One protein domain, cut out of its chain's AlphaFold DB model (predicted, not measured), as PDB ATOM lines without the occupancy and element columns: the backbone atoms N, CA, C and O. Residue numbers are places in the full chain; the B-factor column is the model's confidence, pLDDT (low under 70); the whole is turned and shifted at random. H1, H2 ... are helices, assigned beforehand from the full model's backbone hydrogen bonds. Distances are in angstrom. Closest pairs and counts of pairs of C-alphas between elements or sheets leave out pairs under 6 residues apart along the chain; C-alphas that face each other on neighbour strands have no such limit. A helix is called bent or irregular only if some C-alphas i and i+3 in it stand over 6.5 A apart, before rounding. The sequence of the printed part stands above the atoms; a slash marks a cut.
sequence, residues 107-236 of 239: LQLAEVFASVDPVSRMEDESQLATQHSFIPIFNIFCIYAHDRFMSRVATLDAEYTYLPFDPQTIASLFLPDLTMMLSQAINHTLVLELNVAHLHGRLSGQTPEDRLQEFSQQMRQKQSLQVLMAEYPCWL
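AT A GLANCE: This is residues 107 to 236 of the 239 residues of an uncharacterized protein of Dictyobacter vulcani (UniProt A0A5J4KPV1). A long helical hairpin, H3 and H4a, makes one end of an elongated body; short H1, H2, H5 and H6 gather near H3's first residues, and H4b, crossed by H5, makes the other end. The 130 printed residues hold six named helices, H1 to H6 in order, and no named strand: all helix. It is only just loose, close to compact: radius of gyration of the C-alphas 16.9 A, spans 59 by 30 by 26 A.

IN THESE COORDINATES: H1 is residues 107 to 115, from C-alpha (318.995, 364.689, 483.887); H2 122 to 131; H3 135 to 159, 33.8 A; H4 167 to 199; H5 208 to 219; H6 222 to 231, ending at (311.876, 353.677, 472.234). H4, one helix by its hydrogen bonds, is bent, C-alphas 185 and 188 being 7.5 A apart, into H4a, 167 to 185, and H4b, 188 to 199.

HOW THE PARTS SIT: The hub H3 touches H4a in a hairpin, closest C-alphas Ile 135 and Ser 183, 6.5 A. H2 has 1 of 6 O i to N i+4 pairs within hydrogen-bond range, and 3 of 7 O i to N i+3.

THE WHOLE: No link is long; pLDDT is under 70 at residues 118 to 131 and 236.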
ATOM      1  N   LEU A 107     318.607 363.282 483.761       91.50
ATOM      2  CA  LEU A 107     318.995 364.689 483.887       91.50
ATOM      3  C   LEU A 107     320.247 365.005 483.058       91.50
ATOM      4  O   LEU A 107     320.257 365.993 482.326       91.50
ATOM      5  N   GLN A 108     321.263 364.138 483.106       89.88
ATOM      6  CA  GLN A 108     322.458 364.257 482.263       89.88
ATOM      7  C   GLN A 108     322.104 364.205 480.774       89.88
ATOM      8  O   GLN A 108     322.617 364.995 479.987       89.88
ATOM      9  N   LEU A 109     321.182 363.326 480.377       90.38
ATOM     10  CA  LEU A 109     320.714 363.252 478.995       90.38
ATOM     11  C   LEU A 109     320.044 364.559 478.545       90.38
ATOM     12  O   LEU A 109     320.325 365.055 477.453       90.38
ATOM     13  N   ALA A 110     319.189 365.144 479.387       91.25
ATOM     14  CA  ALA A 110     318.577 366.439 479.102       91.25
ATOM     15  C   ALA A 110     319.625 367.556 478.974       91.25
ATOM     16  O   ALA A 110     319.517 368.396 478.079       91.25
ATOM     17  N   GLU A 111     320.664 367.535 479.812       90.69
ATOM     18  CA  GLU A 111     321.784 368.476 479.742       90.69
ATOM     19  C   GLU A 111     322.560 368.355 478.422       90.69
ATOM     20  O   GLU A 111     322.848 369.371 477.788       90.69
ATOM     21  N   VAL A 112     322.841 367.134 477.950       90.19
ATOM     22  CA  VAL A 112     323.504 366.896 476.651       90.19
ATOM     23  C   VAL A 112     322.704 367.535 475.514       90.19
ATOM     24  O   VAL A 112     323.245 368.303 474.716       90.19
ATOM     25  N   PHE A 113     321.395 367.267 475.455       88.31
ATOM     26  CA  PHE A 113     320.534 367.811 474.400       88.31
ATOM     27  C   PHE A 113     320.369 369.334 474.474       88.31
ATOM     28  O   PHE A 113     320.148 369.967 473.437       88.31
ATOM     29  N   ALA A 114     320.485 369.927 475.664       88.88
ATOM     30  CA  ALA A 114     320.410 371.372 475.860       88.88
ATOM     31  C   ALA A 114     321.728 372.097 475.536       88.88
ATOM     32  O   ALA A 114     321.694 373.224 475.048       88.88
ATOM     33  N   SER A 115     322.876 371.471 475.808       84.19
ATOM     34  CA  SER A 115     324.194 372.124 475.779       84.19
ATOM     35  C   SER A 115     324.886 372.107 474.418       84.19
ATOM     36  O   SER A 115     325.650 373.022 474.116       84.19
ATOM     37  N   VAL A 116     324.631 371.095 473.586       80.12
ATOM     38  CA  VAL A 116     325.358 370.916 472.324       80.12
ATOM     39  C   VAL A 116     324.469 371.243 471.129       80.12
ATOM     40  O   VAL A 116     323.359 370.722 470.993       80.12
ATOM     41  N   ASP A 117     324.968 372.089 470.227       73.44
ATOM     42  CA  ASP A 117     324.377 372.294 468.905       73.44
ATOM     43  C   ASP A 117     325.056 371.359 467.882       73.44
ATOM     44  O   ASP A 117     326.246 371.547 467.594       73.44
ATOM     45  N   PRO A 118     324.333 370.362 467.327       63.50
ATOM     46  CA  PRO A 118     324.889 369.376 466.403       63.50
ATOM     47  C   PRO A 118     325.426 369.985 465.100       63.50
ATOM     48  O   PRO A 118     326.215 369.335 464.420       63.50
ATOM     49  N   VAL A 119     325.042 371.218 464.746       60.38
ATOM     50  CA  VAL A 119     325.478 371.872 463.499       60.38
ATOM     51  C   VAL A 119     326.856 372.537 463.645       60.38
ATOM     52  O   VAL A 119     327.568 372.723 462.662       60.38
ATOM     53  N   SER A 120     327.274 372.879 464.868       56.94
ATOM     54  CA  SER A 120     328.385 373.820 465.095       56.94
ATOM     55  C   SER A 120     329.804 373.222 465.077       56.94
ATOM     56  O   SER A 120     330.767 373.983 465.018       56.94
ATOM     57  N   ARG A 121     329.969 371.889 465.122       57.81
ATOM     58  CA  ARG A 121     331.285 371.217 465.286       57.81
ATOM     59  C   ARG A 121     331.532 370.044 464.324       57.81
ATOM     60  O   ARG A 121     332.162 369.053 464.677       57.81
ATOM     61  N   MET A 122     331.046 370.153 463.088       52.47
ATOM     62  CA  MET A 122     331.146 369.093 462.070       52.47
ATOM     63  C   MET A 122     332.573 368.820 461.536       52.47
ATOM     64  O   MET A 122     332.752 367.888 460.753       52.47
ATOM     65  N   GLU A 123     333.585 369.606 461.916       50.78
ATOM     66  CA  GLU A 123     334.902 369.612 461.253       50.78
ATOM     67  C   GLU A 123     335.744 368.335 461.489       50.78
ATOM     68  O   GLU A 123     336.515 367.961 460.607       50.78
ATOM     69  N   ASP A 124     335.524 367.593 462.586       55.00
ATOM     70  CA  ASP A 124     336.272 366.359 462.921       55.00
ATOM     71  C   ASP A 124     335.551 365.041 462.550       55.00
ATOM     72  O   ASP A 124     336.065 363.941 462.775       55.00
ATOM     73  N   GLU A 125     334.365 365.102 461.931       56.78
ATOM     74  CA  GLU A 125     333.560 363.899 461.650       56.78
ATOM     75  C   GLU A 125     334.195 362.955 460.618       56.78
ATOM     76  O   GLU A 125     333.913 361.755 460.623       56.78
ATOM     77  N   SER A 126     335.056 363.465 459.730       55.97
ATOM     78  CA  SER A 126     335.570 362.687 458.597       55.97
ATOM     79  C   SER A 126     336.432 361.498 459.033       55.97
ATOM     80  O   SER A 126     336.317 360.426 458.442       55.97
ATOM     81  N   GLN A 127     337.245 361.637 460.087       60.53
ATOM     82  CA  GLN A 127     338.082 360.533 460.569       60.53
ATOM     83  C   GLN A 127     337.249 359.472 461.302       60.53
ATOM     84  O   GLN A 127     337.388 358.281 461.024       60.53
ATOM     85  N   LEU A 128     336.309 359.887 462.155       59.97
ATOM     86  CA  LEU A 128     335.457 358.971 462.925       59.97
ATOM     87  C   LEU A 128     334.431 358.233 462.048       59.97
ATOM     88  O   LEU A 128     334.194 357.038 462.239       59.97
ATOM     89  N   ALA A 129     333.865 358.908 461.041       61.19
ATOM     90  CA  ALA A 129     332.881 358.326 460.128       61.19
ATOM     91  C   ALA A 129     333.468 357.222 459.232       61.19
ATOM     92  O   ALA A 129     332.742 356.310 458.839       61.19
ATOM     93  N   THR A 130     334.773 357.274 458.925       63.16
ATOM     94  CA  THR A 130     335.427 356.229 458.113       63.16
ATOM     95  C   THR A 130     335.575 354.898 458.843       63.16
ATOM     96  O   THR A 130     335.625 353.856 458.192       63.16
ATOM     97  N   GLN A 131     335.617 354.913 460.178       66.06
ATOM     98  CA  GLN A 131     335.772 353.706 460.992       66.06
ATOM     99  C   GLN A 131     334.431 353.178 461.514       66.06
ATOM    100  O   GLN A 131     334.253 351.967 461.614       66.06
ATOM    101  N   HIS A 132     333.473 354.066 461.802       75.88
ATOM    102  CA  HIS A 132     332.194 353.688 462.399       75.88
ATOM    103  C   HIS A 132     331.031 354.486 461.791       75.88
ATOM    104  O   HIS A 132     330.758 355.623 462.181       75.88
ATOM    105  N   SER A 133     330.289 353.868 460.866       77.88
ATOM    106  CA  SER A 133     329.301 354.561 460.022       77.88
ATOM    107  C   SER A 133     328.135 355.218 460.773       77.88
ATOM    108  O   SER A 133     327.539 356.158 460.259       77.88
ATOM    109  N   PHE A 134     327.819 354.761 461.989       85.00
ATOM    110  CA  PHE A 134     326.721 355.302 462.799       85.00
ATOM    111  C   PHE A 134     327.151 356.298 463.883       85.00
ATOM    112  O   PHE A 134     326.299 356.993 464.433       85.00
ATOM    113  N   ILE A 135     328.447 356.412 464.188       83.56
ATOM    114  CA  ILE A 135     328.935 357.343 465.221       83.56
ATOM    115  C   ILE A 135     328.526 358.796 464.976       83.56
ATOM    116  O   ILE A 135     328.174 359.464 465.951       83.56
ATOM    117  N   PRO A 136     328.448 359.293 463.727       82.94
ATOM    118  CA  PRO A 136     328.000 360.660 463.508       82.94
ATOM    119  C   PRO A 136     326.575 360.960 464.007       82.94
ATOM    120  O   PRO A 136     326.267 362.114 464.280       82.94
ATOM    121  N   ILE A 137     325.708 359.951 464.180       86.19
ATOM    122  CA  ILE A 137     324.379 360.123 464.801       86.19
ATOM    123  C   ILE A 137     324.513 360.535 466.277       86.19
ATOM    124  O   ILE A 137     323.733 361.337 466.781       86.19
ATOM    125  N   PHE A 138     325.538 360.024 466.960       85.50
ATOM    126  CA  PHE A 138     325.791 360.226 468.387       85.50
ATOM    127  C   PHE A 138     326.873 361.283 468.639       85.50
ATOM    128  O   PHE A 138     327.412 361.370 469.744       85.50
ATOM    129  N   ASN A 139     327.182 362.120 467.641       83.19
ATOM    130  CA  ASN A 139     328.216 363.147 467.761       83.19
ATOM    131  C   ASN A 139     327.929 364.115 468.923       83.19
ATOM    132  O   ASN A 139     328.842 364.517 469.636       83.19
ATOM    133  N   ILE A 140     326.649 364.395 469.205       86.00
ATOM    134  CA  ILE A 140     326.237 365.219 470.350       86.00
ATOM    135  C   ILE A 140     326.789 364.688 471.688       86.00
ATOM    136  O   ILE A 140     327.268 365.463 472.514       86.00
ATOM    137  N   PHE A 141     326.804 363.362 471.867       86.62
ATOM    138  CA  PHE A 141     327.347 362.703 473.054       86.62
ATOM    139  C   PHE A 141     328.870 362.725 473.066       86.62
ATOM    140  O   PHE A 141     329.461 362.966 474.113       86.62
ATOM    141  N   CYS A 142     329.503 362.511 471.911       85.00
ATOM    142  CA  CYS A 142     330.960 362.543 471.786       85.00
ATOM    143  C   CYS A 142     331.508 363.939 472.113       85.00
ATOM    144  O   CYS A 142     332.448 364.062 472.896       85.00
ATOM    145  N   ILE A 143     330.871 364.985 471.581       85.12
ATOM    146  CA  ILE A 143     331.209 366.384 471.856       85.12
ATOM    147  C   ILE A 143     331.018 366.700 473.340       85.12
ATOM    148  O   ILE A 143     331.935 367.218 473.975       85.12
ATOM    149  N   TYR A 144     329.857 366.358 473.910       87.75
ATOM    150  CA  TYR A 144     329.590 366.605 475.327       87.75
ATOM    151  C   TYR A 144     330.598 365.882 476.230       87.75
ATOM    152  O   TYR A 144     331.147 366.473 477.160       87.75
ATOM    153  N   ALA A 145     330.878 364.607 475.944       87.75
ATOM    154  CA  ALA A 145     331.824 363.805 476.707       87.75
ATOM    155  C   ALA A 145     333.246 364.373 476.621       87.75
ATOM    156  O   ALA A 145     333.916 364.476 477.647       87.75
ATOM    157  N   HIS A 146     333.681 364.789 475.430       85.81
ATOM    158  CA  HIS A 146     334.975 365.428 475.221       85.81
ATOM    159  C   HIS A 146     335.094 366.750 475.992       85.81
ATOM    160  O   HIS A 146     336.051 366.938 476.742       85.81
ATOM    161  N   ASP A 147     334.109 367.645 475.882       87.69
ATOM    162  CA  ASP A 147     334.120 368.933 476.585       87.69
ATOM    163  C   ASP A 147     334.126 368.750 478.106       87.69
ATOM    164  O   ASP A 147     334.902 369.392 478.824       87.69
ATOM    165  N   ARG A 148     333.298 367.828 478.608       89.56
ATOM    166  CA  ARG A 148     333.253 367.475 480.028       89.56
ATOM    167  C   ARG A 148     334.586 366.896 480.492       89.56
ATOM    168  O   ARG A 148     335.065 367.271 481.561       89.56
ATOM    169  N   PHE A 149     335.191 366.009 479.705       90.38
ATOM    170  CA  PHE A 149     336.494 365.420 479.997       90.38
ATOM    171  C   PHE A 149     337.586 366.496 480.074       90.38
ATOM    172  O   PHE A 149     338.264 366.609 481.095       90.38
ATOM    173  N   MET A 150     337.693 367.358 479.059       88.25
ATOM    174  CA  MET A 150     338.702 368.422 479.009       88.25
ATOM    175  C   MET A 150     338.536 369.445 480.136       88.25
ATOM    176  O   MET A 150     339.524 369.870 480.731       88.25
ATOM    177  N   SER A 151     337.297 369.788 480.497       91.25
ATOM    178  CA  SER A 151     337.009 370.658 481.643       91.25
ATOM    179  C   SER A 151     337.491 370.051 482.971       91.25
ATOM    180  O   SER A 151     338.075 370.738 483.815       91.25
ATOM    181  N   ARG A 152     337.327 368.732 483.152       91.50
ATOM    182  CA  ARG A 152     337.830 368.019 484.338       91.50
ATOM    183  C   ARG A 152     339.351 367.946 484.369       91.50
ATOM    184  O   ARG A 152     339.928 368.181 485.425       91.50
ATOM    185  N   VAL A 153     339.993 367.681 483.235       91.00
ATOM    186  CA  VAL A 153     341.459 367.687 483.136       91.00
ATOM    187  C   VAL A 153     342.025 369.071 483.462       91.00
ATOM    188  O   VAL A 153     342.947 369.166 484.264       91.00
ATOM    189  N   ALA A 154     341.423 370.143 482.937       90.19
ATOM    190  CA  ALA A 154     341.818 371.515 483.258       90.19
ATOM    191  C   ALA A 154     341.636 371.856 484.749       90.19
ATOM    192  O   ALA A 154     342.453 372.565 485.330       90.19
ATOM    193  N   THR A 155     340.586 371.326 485.387       93.44
ATOM    194  CA  THR A 155     340.383 371.484 486.836       93.44
ATOM    195  C   THR A 155     341.504 370.810 487.631       93.44
ATOM    196  O   THR A 155     342.030 371.406 488.566       93.44
ATOM    197  N   LEU A 156     341.904 369.592 487.245       92.12
ATOM    198  CA  LEU A 156     342.991 368.864 487.908       92.12
ATOM    199  C   LEU A 156     344.348 369.551 487.715       92.12
ATOM    200  O   LEU A 156     345.120 369.638 488.663       92.12
ATOM    201  N   ASP A 157     344.624 370.066 486.518       90.31
ATOM    202  CA  ASP A 157     345.852 370.819 486.228       90.31
ATOM    203  C   ASP A 157     345.956 372.099 487.077       90.31
ATOM    204  O   ASP A 157     347.032 372.473 487.535       90.31
ATOM    205  N   ALA A 158     344.818 372.743 487.361       91.88
ATOM    206  CA  ALA A 158     344.761 373.906 488.242       91.88
ATOM    207  C   ALA A 158     344.880 373.552 489.740       91.88
ATOM    208  O   ALA A 158     345.383 374.361 490.522       91.88
ATOM    209  N   GLU A 159     344.393 372.379 490.156       94.88
ATOM    210  CA  GLU A 159     344.375 371.944 491.561       94.88
ATOM    211  C   GLU A 159     345.712 371.327 492.006       94.88
ATOM    212  O   GLU A 159     346.123 371.499 493.157       94.88
ATOM    213  N   TYR A 160     346.419 370.640 491.104       92.75
ATOM    214  CA  TYR A 160     347.624 369.878 491.423       92.75
ATOM    215  C   TYR A 160     348.860 370.433 490.712       92.75
ATOM    216  O   TYR A 160     348.883 370.615 489.505       92.75
ATOM    217  N   THR A 161     349.957 370.612 491.454       89.19
ATOM    218  CA  THR A 161     351.247 371.076 490.897       89.19
ATOM    219  C   THR A 161     351.891 370.068 489.937       89.19
ATOM    220  O   THR A 161     352.775 370.424 489.161       89.19
ATOM    221  N   TYR A 162     351.495 368.799 490.017       90.50
ATOM    222  CA  TYR A 162     352.000 367.734 489.165       90.50
ATOM    223  C   TYR A 162     350.882 366.749 488.842       90.50
ATOM    224  O   TYR A 162     350.269 366.184 489.751       90.50
ATOM    225  N   LEU A 163     350.667 366.510 487.549       90.31
ATOM    226  CA  LEU A 163     349.789 365.459 487.059       90.31
ATOM    227  C   LEU A 163     350.614 364.211 486.719       90.31
ATOM    228  O   LEU A 163     351.637 364.316 486.041       90.31
ATOM    229  N   PRO A 164     350.169 363.008 487.126       91.50
ATOM    230  CA  PRO A 164     350.850 361.758 486.792       91.50
ATOM    231  C   PRO A 164     350.619 361.315 485.332       91.50
ATOM    232  O   PRO A 164     350.876 360.162 484.991       91.50
ATOM    233  N   PHE A 165     350.107 362.200 484.475       89.56
ATOM    234  CA  PHE A 165     349.796 361.946 483.075       89.56
ATOM    235  C   PHE A 165     349.898 363.228 482.244       89.56
ATOM    236  O   PHE A 165     349.829 364.328 482.785       89.56
ATOM    237  N   ASP A 166     350.013 363.074 480.923       88.75
ATOM    238  CA  ASP A 166     349.924 364.180 479.970       88.75
ATOM    239  C   ASP A 166     348.460 364.401 479.521       88.75
ATOM    240  O   ASP A 166     347.870 363.497 478.914       88.75
ATOM    241  N   PRO A 167     347.864 365.582 479.791       85.31
ATOM    242  CA  PRO A 167     346.514 365.949 479.362       85.31
ATOM    243  C   PRO A 167     346.220 365.708 477.878       85.31
ATOM    244  O   PRO A 167     345.150 365.199 477.540       85.31
ATOM    245  N   GLN A 168     347.159 366.059 476.991       82.81
ATOM    246  CA  GLN A 168     346.950 365.951 475.544       82.81
ATOM    247  C   GLN A 168     346.910 364.489 475.100       82.81
ATOM    248  O   GLN A 168     346.035 364.092 474.328       82.81
ATOM    249  N   THR A 169     347.810 363.667 475.642       87.12
ATOM    250  CA  THR A 169     347.840 362.231 475.367       87.12
ATOM    251  C   THR A 169     346.540 361.554 475.804       87.12
ATOM    252  O   THR A 169     345.942 360.846 474.996       87.12
ATOM    253  N   ILE A 170     346.040 361.790 477.027       85.50
ATOM    254  CA  ILE A 170     344.785 361.142 477.461       85.50
ATOM    255  C   ILE A 170     343.593 361.600 476.610       85.50
ATOM    256  O   ILE A 170     342.781 360.765 476.213       85.50
ATOM    257  N   ALA A 171     343.506 362.889 476.268       79.31
ATOM    258  CA  ALA A 171     342.442 363.394 475.400       79.31
ATOM    259  C   ALA A 171     342.420 362.681 474.036       79.31
ATOM    260  O   ALA A 171     341.352 362.314 473.547       79.31
ATOM    261  N   SER A 172     343.600 362.415 473.463       82.19
ATOM    262  CA  SER A 172     343.726 361.720 472.176       82.19
ATOM    263  C   SER A 172     343.310 360.241 472.222       82.19
ATOM    264  O   SER A 172     342.872 359.702 471.209       82.19
ATOM    265  N   LEU A 173     343.408 359.596 473.390       85.00
ATOM    266  CA  LEU A 173     343.016 358.197 473.598       85.00
ATOM    267  C   LEU A 173     341.523 358.047 473.922       85.00
ATOM    268  O   LEU A 173     340.911 357.038 473.584       85.00
ATOM    269  N   PHE A 174     340.919 359.068 474.535       85.06
ATOM    270  CA  PHE A 174     339.547 359.011 475.033       85.06
ATOM    271  C   PHE A 174     338.493 358.821 473.930       85.06
ATOM    272  O   PHE A 174     337.626 357.953 474.042       85.06
ATOM    273  N   LEU A 175     338.546 359.624 472.862       82.25
ATOM    274  CA  LEU A 175     337.525 359.593 471.806       82.25
ATOM    275  C   LEU A 175     337.508 358.279 470.998       82.25
ATOM    276  O   LEU A 175     336.414 357.750 470.775       82.25
ATOM    277  N   PRO A 176     338.654 357.713 470.570       83.44
ATOM    278  CA  PRO A 176     338.674 356.405 469.915       83.44
ATOM    279  C   PRO A 176     338.043 355.294 470.765       83.44
ATOM    280  O   PRO A 176     337.204 354.543 470.268       83.44
ATOM    281  N   ASP A 177     338.372 355.233 472.057       84.50
ATOM    282  CA  ASP A 177     337.829 354.214 472.961       84.50
ATOM    283  C   ASP A 177     336.322 354.397 473.189       84.50
ATOM    284  O   ASP A 177     335.553 353.432 473.117       84.50
ATOM    285  N   LEU A 178     335.875 355.641 473.394       85.06
ATOM    286  CA  LEU A 178     334.459 355.972 473.544       85.06
ATOM    287  C   LEU A 178     333.662 355.594 472.291       85.06
ATOM    288  O   LEU A 178     332.606 354.971 472.384       85.06
ATOM    289  N   THR A 179     334.159 355.952 471.107       83.94
ATOM    290  CA  THR A 179     333.458 355.676 469.845       83.94
ATOM    291  C   THR A 179     333.407 354.185 469.531       83.94
ATOM    292  O   THR A 179     332.370 353.700 469.078       83.94
ATOM    293  N   MET A 180     334.459 353.429 469.847       85.06
ATOM    294  CA  MET A 180     334.434 351.970 469.743       85.06
ATOM    295  C   MET A 180     333.373 351.357 470.670       85.06
ATOM    296  O   MET A 180     332.565 350.542 470.219       85.06
ATOM    297  N   MET A 181     333.337 351.767 471.943       85.69
ATOM    298  CA  MET A 181     332.351 351.285 472.918       85.69
ATOM    299  C   MET A 181     330.918 351.607 472.475       85.69
ATOM    300  O   MET A 181     330.062 350.720 472.438       85.69
ATOM    301  N   LEU A 182     330.667 352.859 472.081       84.62
ATOM    302  CA  LEU A 182     329.358 353.294 471.602       84.62
ATOM    303  C   LEU A 182     328.942 352.510 470.361       84.62
ATOM    304  O   LEU A 182     327.815 352.027 470.305       84.62
ATOM    305  N   SER A 183     329.848 352.324 469.398       84.62
ATOM    306  CA  SER A 183     329.556 351.569 468.180       84.62
ATOM    307  C   SER A 183     329.124 350.137 468.499       84.62
ATOM    308  O   SER A 183     328.113 349.675 467.973       84.62
ATOM    309  N   GLN A 184     329.818 349.454 469.413       85.06
ATOM    310  CA  GLN A 184     329.449 348.100 469.834       85.06
ATOM    311  C   GLN A 184     328.066 348.048 470.497       85.06
ATOM    312  O   GLN A 184     327.313 347.106 470.251       85.06
ATOM    313  N   ALA A 185     327.715 349.061 471.290       83.56
ATOM    314  CA  ALA A 185     326.435 349.117 471.989       83.56
ATOM    315  C   ALA A 185     325.241 349.385 471.053       83.56
ATOM    316  O   ALA A 185     324.170 348.808 471.242       83.56
ATOM    317  N   ILE A 186     325.410 350.241 470.038       84.50
ATOM    318  CA  ILE A 186     324.287 350.776 469.242       84.50
ATOM    319  C   ILE A 186     324.107 350.111 467.874       84.50
ATOM    320  O   ILE A 186     323.009 350.146 467.318       84.50
ATOM    321  N   ASN A 187     325.165 349.525 467.300       87.00
ATOM    322  CA  ASN A 187     325.182 349.156 465.882       87.00
ATOM    323  C   ASN A 187     324.064 348.171 465.519       87.00
ATOM    324  O   ASN A 187     323.358 348.375 464.534       87.00
ATOM    325  N   HIS A 188     323.853 347.138 466.342       87.69
ATOM    326  CA  HIS A 188     322.813 346.144 466.074       87.69
ATOM    327  C   HIS A 188     321.436 346.792 465.945       87.69
ATOM    328  O   HIS A 188     320.703 346.499 465.000       87.69
ATOM    329  N   THR A 189     321.090 347.707 466.849       89.50
ATOM    330  CA  THR A 189     319.758 348.286 466.777       89.50
ATOM    331  C   THR A 189     319.624 349.360 465.716       89.50
ATOM    332  O   THR A 189     318.575 349.447 465.096       89.50
ATOM    333  N   LEU A 190     320.668 350.133 465.422       90.75
ATOM    334  CA  LEU A 190     320.605 351.086 464.310       90.75
ATOM    335  C   LEU A 190     320.451 350.381 462.960       90.75
ATOM    336  O   LEU A 190     319.733 350.872 462.094       90.75
ATOM    337  N   VAL A 191     321.050 349.199 462.795       91.38
ATOM    338  CA  VAL A 191     320.809 348.350 461.621       91.38
ATOM    339  C   VAL A 191     319.358 347.862 461.582       91.38
ATOM    340  O   VAL A 191     318.741 347.871 460.515       91.38
ATOM    341  N   LEU A 192     318.792 347.448 462.722       91.94
ATOM    342  CA  LEU A 192     317.374 347.082 462.798       91.94
ATOM    343  C   LEU A 192     316.472 348.263 462.424       91.94
ATOM    344  O   LEU A 192     315.607 348.105 461.570       91.94
ATOM    345  N   GLU A 193     316.715 349.444 462.982       93.38
ATOM    346  CA  GLU A 193     315.922 350.645 462.720       93.38
ATOM    347  C   GLU A 193     316.041 351.137 461.280       93.38
ATOM    348  O   GLU A 193     315.043 351.522 460.674       93.38
ATOM    349  N   LEU A 194     317.227 351.041 460.678       93.12
ATOM    350  CA  LEU A 194     317.415 351.303 459.253       93.12
ATOM    351  C   LEU A 194     316.553 350.356 458.406       93.12
ATOM    352  O   LEU A 194     315.862 350.797 457.482       93.12
ATOM    353  N   ASN A 195     316.552 349.060 458.729       91.69
ATOM    354  CA  ASN A 195     315.736 348.073 458.020       91.69
ATOM    355  C   ASN A 195     314.237 348.323 458.220       91.69
ATOM    356  O   ASN A 195     313.468 348.263 457.260       91.69
ATOM    357  N   VAL A 196     313.814 348.652 459.441       92.06
ATOM    358  CA  VAL A 196     312.427 349.008 459.759       92.06
ATOM    359  C   VAL A 196     312.012 350.267 458.992       92.06
ATOM    360  O   VAL A 196     310.948 350.274 458.371       92.06
ATOM    361  N   ALA A 197     312.838 351.314 458.968       91.94
ATOM    362  CA  ALA A 197     312.568 352.544 458.229       91.94
ATOM    363  C   ALA A 197     312.430 352.285 456.721       91.94
ATOM    364  O   ALA A 197     311.499 352.789 456.091       91.94
ATOM    365  N   HIS A 198     313.290 351.434 456.156       91.31
ATOM    366  CA  HIS A 198     313.187 351.024 454.758       91.31
ATOM    367  C   HIS A 198     311.886 350.260 454.463       91.31
ATOM    368  O   HIS A 198     311.166 350.625 453.535       91.31
ATOM    369  N   LEU A 199     311.545 349.248 455.269       91.94
ATOM    370  CA  LEU A 199     310.328 348.444 455.083       91.94
ATOM    371  C   LEU A 199     309.042 349.277 455.184       91.94
ATOM    372  O   LEU A 199     308.059 348.973 454.514       91.94
ATOM    373  N   HIS A 200     309.057 350.345 455.984       91.62
ATOM    374  CA  HIS A 200     307.940 351.284 456.114       91.62
ATOM    375  C   HIS A 200     307.945 352.400 455.055       91.62
ATOM    376  O   HIS A 200     307.129 353.316 455.140       91.62
ATOM    377  N   GLY A 201     308.856 352.364 454.075       91.38
ATOM    378  CA  GLY A 201     308.935 353.360 453.004       91.38
ATOM    379  C   GLY A 201     309.401 354.749 453.456       91.38
ATOM    380  O   GLY A 201     309.153 355.725 452.754       91.38
ATOM    381  N   ARG A 202     310.065 354.854 454.617       91.44
ATOM    382  CA  ARG A 202     310.614 356.117 455.152       91.44
ATOM    383  C   ARG A 202     311.970 356.496 454.544       91.44
ATOM    384  O   ARG A 202     312.413 357.624 454.728       91.44
ATOM    385  N   LEU A 203     312.614 355.555 453.849       92.50
ATOM    386  CA  LEU A 203     313.887 355.747 453.151       92.50
ATOM    387  C   LEU A 203     313.685 355.531 451.650       92.50
ATOM    388  O   LEU A 203     313.123 354.514 451.234       92.50
ATOM    389  N   SER A 204     314.163 356.482 450.855       89.81
ATOM    390  CA  SER A 204     314.040 356.533 449.396       89.81
ATOM    391  C   SER A 204     315.307 356.082 448.655       89.81
ATOM    392  O   SER A 204     315.259 355.864 447.441       89.81
ATOM    393  N   GLY A 205     316.423 355.895 449.372       87.62
ATOM    394  CA  GLY A 205     317.699 355.441 448.817       87.62
ATOM    395  C   GLY A 205     317.613 354.146 447.993       87.62
ATOM    396  O   GLY A 205     317.073 353.122 448.435       87.62
ATOM    397  N   GLN A 206     318.185 354.182 446.785       86.62
ATOM    398  CA  GLN A 206     318.173 353.052 445.849       86.62
ATOM    399  C   GLN A 206     319.221 351.997 446.224       86.62
ATOM    400  O   GLN A 206     318.984 350.799 446.049       86.62
ATOM    401  N   THR A 207     320.345 352.429 446.800       89.75
ATOM    402  CA  THR A 207     321.421 351.558 447.288       89.75
ATOM    403  C   THR A 207     321.427 351.447 448.822       89.75
ATOM    404  O   THR A 207     320.825 352.281 449.507       89.75
ATOM    405  N   PRO A 208     322.066 350.412 449.403       86.44
ATOM    406  CA  PRO A 208     322.306 350.345 450.846       86.44
ATOM    407  C   PRO A 208     323.019 351.586 451.401       86.44
ATOM    408  O   PRO A 208     322.649 352.069 452.469       86.44
ATOM    409  N   GLU A 209     323.991 352.121 450.664       86.81
ATOM    410  CA  GLU A 209     324.772 353.302 451.029       86.81
ATOM    411  C   GLU A 209     323.898 354.563 451.061       86.81
ATOM    412  O   GLU A 209     323.935 355.302 452.045       86.81
ATOM    413  N   ASP A 210     323.043 354.761 450.048       88.50
ATOM    414  CA  ASP A 210     322.100 355.891 450.008       88.50
ATOM    415  C   ASP A 210     321.145 355.853 451.208       88.50
ATOM    416  O   ASP A 210     320.905 356.869 451.860       88.50
ATOM    417  N   ARG A 211     320.618 354.661 451.527       90.50
ATOM    418  CA  ARG A 211     319.707 354.470 452.665       90.50
ATOM    419  C   ARG A 211     320.393 354.748 453.995       90.50
ATOM    420  O   ARG A 211     319.789 355.365 454.867       90.50
ATOM    421  N   LEU A 212     321.639 354.305 454.155       88.44
ATOM    422  CA  LEU A 212     322.432 354.572 455.352       88.44
ATOM    423  C   LEU A 212     322.697 356.068 455.527       88.44
ATOM    424  O   LEU A 212     322.581 356.584 456.641       88.44
ATOM    425  N   GLN A 213     323.030 356.768 454.443       87.06
ATOM    426  CA  GLN A 213     323.256 358.207 454.470       87.06
ATOM    427  C   GLN A 213     321.973 358.971 454.826       87.06
ATOM    428  O   GLN A 213     322.002 359.818 455.717       87.06
ATOM    429  N   GLU A 214     320.851 358.644 454.180       90.00
ATOM    430  CA  GLU A 214     319.538 359.246 454.450       90.00
ATOM    431  C   GLU A 214     319.106 359.008 455.905       90.00
ATOM    432  O   GLU A 214     318.758 359.952 456.615       90.00
ATOM    433  N   PHE A 215     319.227 357.769 456.390       91.56
ATOM    434  CA  PHE A 215     318.948 357.414 457.781       91.56
ATOM    435  C   PHE A 215     319.834 358.196 458.761       91.56
ATOM    436  O   PHE A 215     319.340 358.776 459.727       91.56
ATOM    437  N   SER A 216     321.139 358.274 458.492       88.31
ATOM    438  CA  SER A 216     322.083 358.997 459.351       88.31
ATOM    439  C   SER A 216     321.780 360.494 459.404       88.31
ATOM    440  O   SER A 216     321.867 361.098 460.470       88.31
ATOM    441  N   GLN A 217     321.394 361.102 458.279       85.56
ATOM    442  CA  GLN A 217     320.990 362.509 458.233       85.56
ATOM    443  C   GLN A 217     319.719 362.767 459.050       85.56
ATOM    444  O   GLN A 217     319.669 363.742 459.799       85.56
ATOM    445  N   GLN A 218     318.721 361.884 458.954       88.25
ATOM    446  CA  GLN A 218     317.495 361.984 459.751       88.25
ATOM    447  C   GLN A 218     317.784 361.847 461.252       88.25
ATOM    448  O   GLN A 218     317.277 362.635 462.051       88.25
ATOM    449  N   MET A 219     318.630 360.889 461.636       89.06
ATOM    450  CA  MET A 219     318.926 360.578 463.040       89.06
ATOM    451  C   MET A 219     319.862 361.578 463.726       89.06
ATOM    452  O   MET A 219     319.867 361.657 464.949       89.06
ATOM    453  N   ARG A 220     320.608 362.398 462.974       85.31
ATOM    454  CA  ARG A 220     321.381 363.527 463.532       85.31
ATOM    455  C   ARG A 220     320.497 364.644 464.101       85.31
ATOM    456  O   ARG A 220     320.977 365.478 464.867       85.31
ATOM    457  N   GLN A 221     319.220 364.697 463.723       85.69
ATOM    458  CA  GLN A 221     318.283 365.671 464.278       85.69
ATOM    459  C   GLN A 221     317.962 365.305 465.732       85.69
ATOM    460  O   GLN A 221     317.572 364.170 466.007       85.69
ATOM    461  N   LYS A 222     318.064 366.275 466.656       86.50
ATOM    462  CA  LYS A 222     317.821 366.049 468.096       86.50
ATOM    463  C   LYS A 222     316.494 365.342 468.351       86.50
ATOM    464  O   LYS A 222     316.464 364.376 469.097       86.50
ATOM    465  N   GLN A 223     315.424 365.786 467.696       87.19
ATOM    466  CA  GLN A 223     314.095 365.203 467.864       87.19
ATOM    467  C   GLN A 223     314.047 363.729 467.438       87.19
ATOM    468  O   GLN A 223     313.528 362.900 468.180       87.19
ATOM    469  N   SER A 224     314.623 363.383 466.284       89.12
ATOM    470  CA  SER A 224     314.690 361.996 465.806       89.12
ATOM    471  C   SER A 224     315.477 361.107 466.769       89.12
ATOM    472  O   SER A 224     315.030 360.013 467.106       89.12
ATOM    473  N   LEU A 225     316.613 361.604 467.267       88.62
ATOM    474  CA  LEU A 225     317.436 360.886 468.233       88.62
ATOM    475  C   LEU A 225     316.722 360.711 469.579       88.62
ATOM    476  O   LEU A 225     316.768 359.629 470.153       88.62
ATOM    477  N   GLN A 226     316.016 361.738 470.059       89.75
ATOM    478  CA  GLN A 226     315.208 361.664 471.280       89.75
ATOM    479  C   GLN A 226     314.102 360.609 471.166       89.75
ATOM    480  O   GLN A 226     313.901 359.851 472.110       89.75
ATOM    481  N   VAL A 227     313.413 360.533 470.020       89.81
ATOM    482  CA  VAL A 227     312.379 359.513 469.766       89.81
ATOM    483  C   VAL A 227     312.987 358.114 469.778       89.81
ATOM    484  O   VAL A 227     312.510 357.256 470.515       89.81
ATOM    485  N   LEU A 228     314.082 357.901 469.044       89.44
ATOM    486  CA  LEU A 228     314.789 356.619 469.024       89.44
ATOM    487  C   LEU A 228     315.221 356.189 470.437       89.44
ATOM    488  O   LEU A 228     315.038 355.051 470.855       89.44
ATOM    489  N   MET A 229     315.783 357.119 471.198       88.56
ATOM    490  CA  MET A 229     316.227 356.873 472.566       88.56
ATOM    491  C   MET A 229     315.076 356.581 473.531       88.56
ATOM    492  O   MET A 229     315.241 355.780 474.446       88.56
ATOM    493  N   ALA A 230     313.917 357.201 473.322       90.25
ATOM    494  CA  ALA A 230     312.705 356.963 474.094       90.25
ATOM    495  C   ALA A 230     312.091 355.581 473.812       90.25
ATOM    496  O   ALA A 230     311.483 354.997 474.711       90.25
ATOM    497  N   GLU A 231     312.259 355.051 472.596       89.94
ATOM    498  CA  GLU A 231     311.876 353.677 472.234       89.94
ATOM    499  C   GLU A 231     312.813 352.639 472.866       89.94
ATOM    500  O   GLU A 231     312.373 351.562 473.277       89.94
ATOM    501  N   TYR A 232     314.094 352.989 473.020       88.94
ATOM    502  CA  TYR A 232     315.126 352.120 473.584       88.94
ATOM    503  C   TYR A 232     315.849 352.751 474.786       88.94
ATOM    504  O   TYR A 232     317.078 352.893 474.784       88.94
ATOM    505  N   PRO A 233     315.128 353.073 475.875       85.44
ATOM    506  CA  PRO A 233     315.686 353.834 476.995       85.44
ATOM    507  C   PRO A 233     316.774 353.039 477.739       85.44
ATOM    508  O   PRO A 233     317.648 353.603 478.395       85.44
ATOM    509  N   CYS A 234     316.778 351.712 477.593       77.94
ATOM    510  CA  CYS A 234     317.757 350.809 478.191       77.94
ATOM    511  C   CYS A 234     319.188 351.010 477.664       77.94
ATOM    512  O   CYS A 234     320.126 350.672 478.381       77.94
ATOM    513  N   TRP A 235     319.379 351.535 476.444       71.38
ATOM    514  CA  TRP A 235     320.730 351.817 475.923       71.38
ATOM    515  C   TRP A 235     321.425 352.934 476.696       71.38
ATOM    516  O   TRP A 235     322.647 352.953 476.811       71.38
ATOM    517  N   LEU A 236     320.631 353.858 477.230       61.50
ATOM    518  CA  LEU A 236     321.095 355.082 477.864       61.50
ATOM    519  C   LEU A 236     321.405 354.928 479.343       61.50
ATOM    520  O   LEU A 236     322.327 355.558 479.842       61.50
TER     521      LEU A 236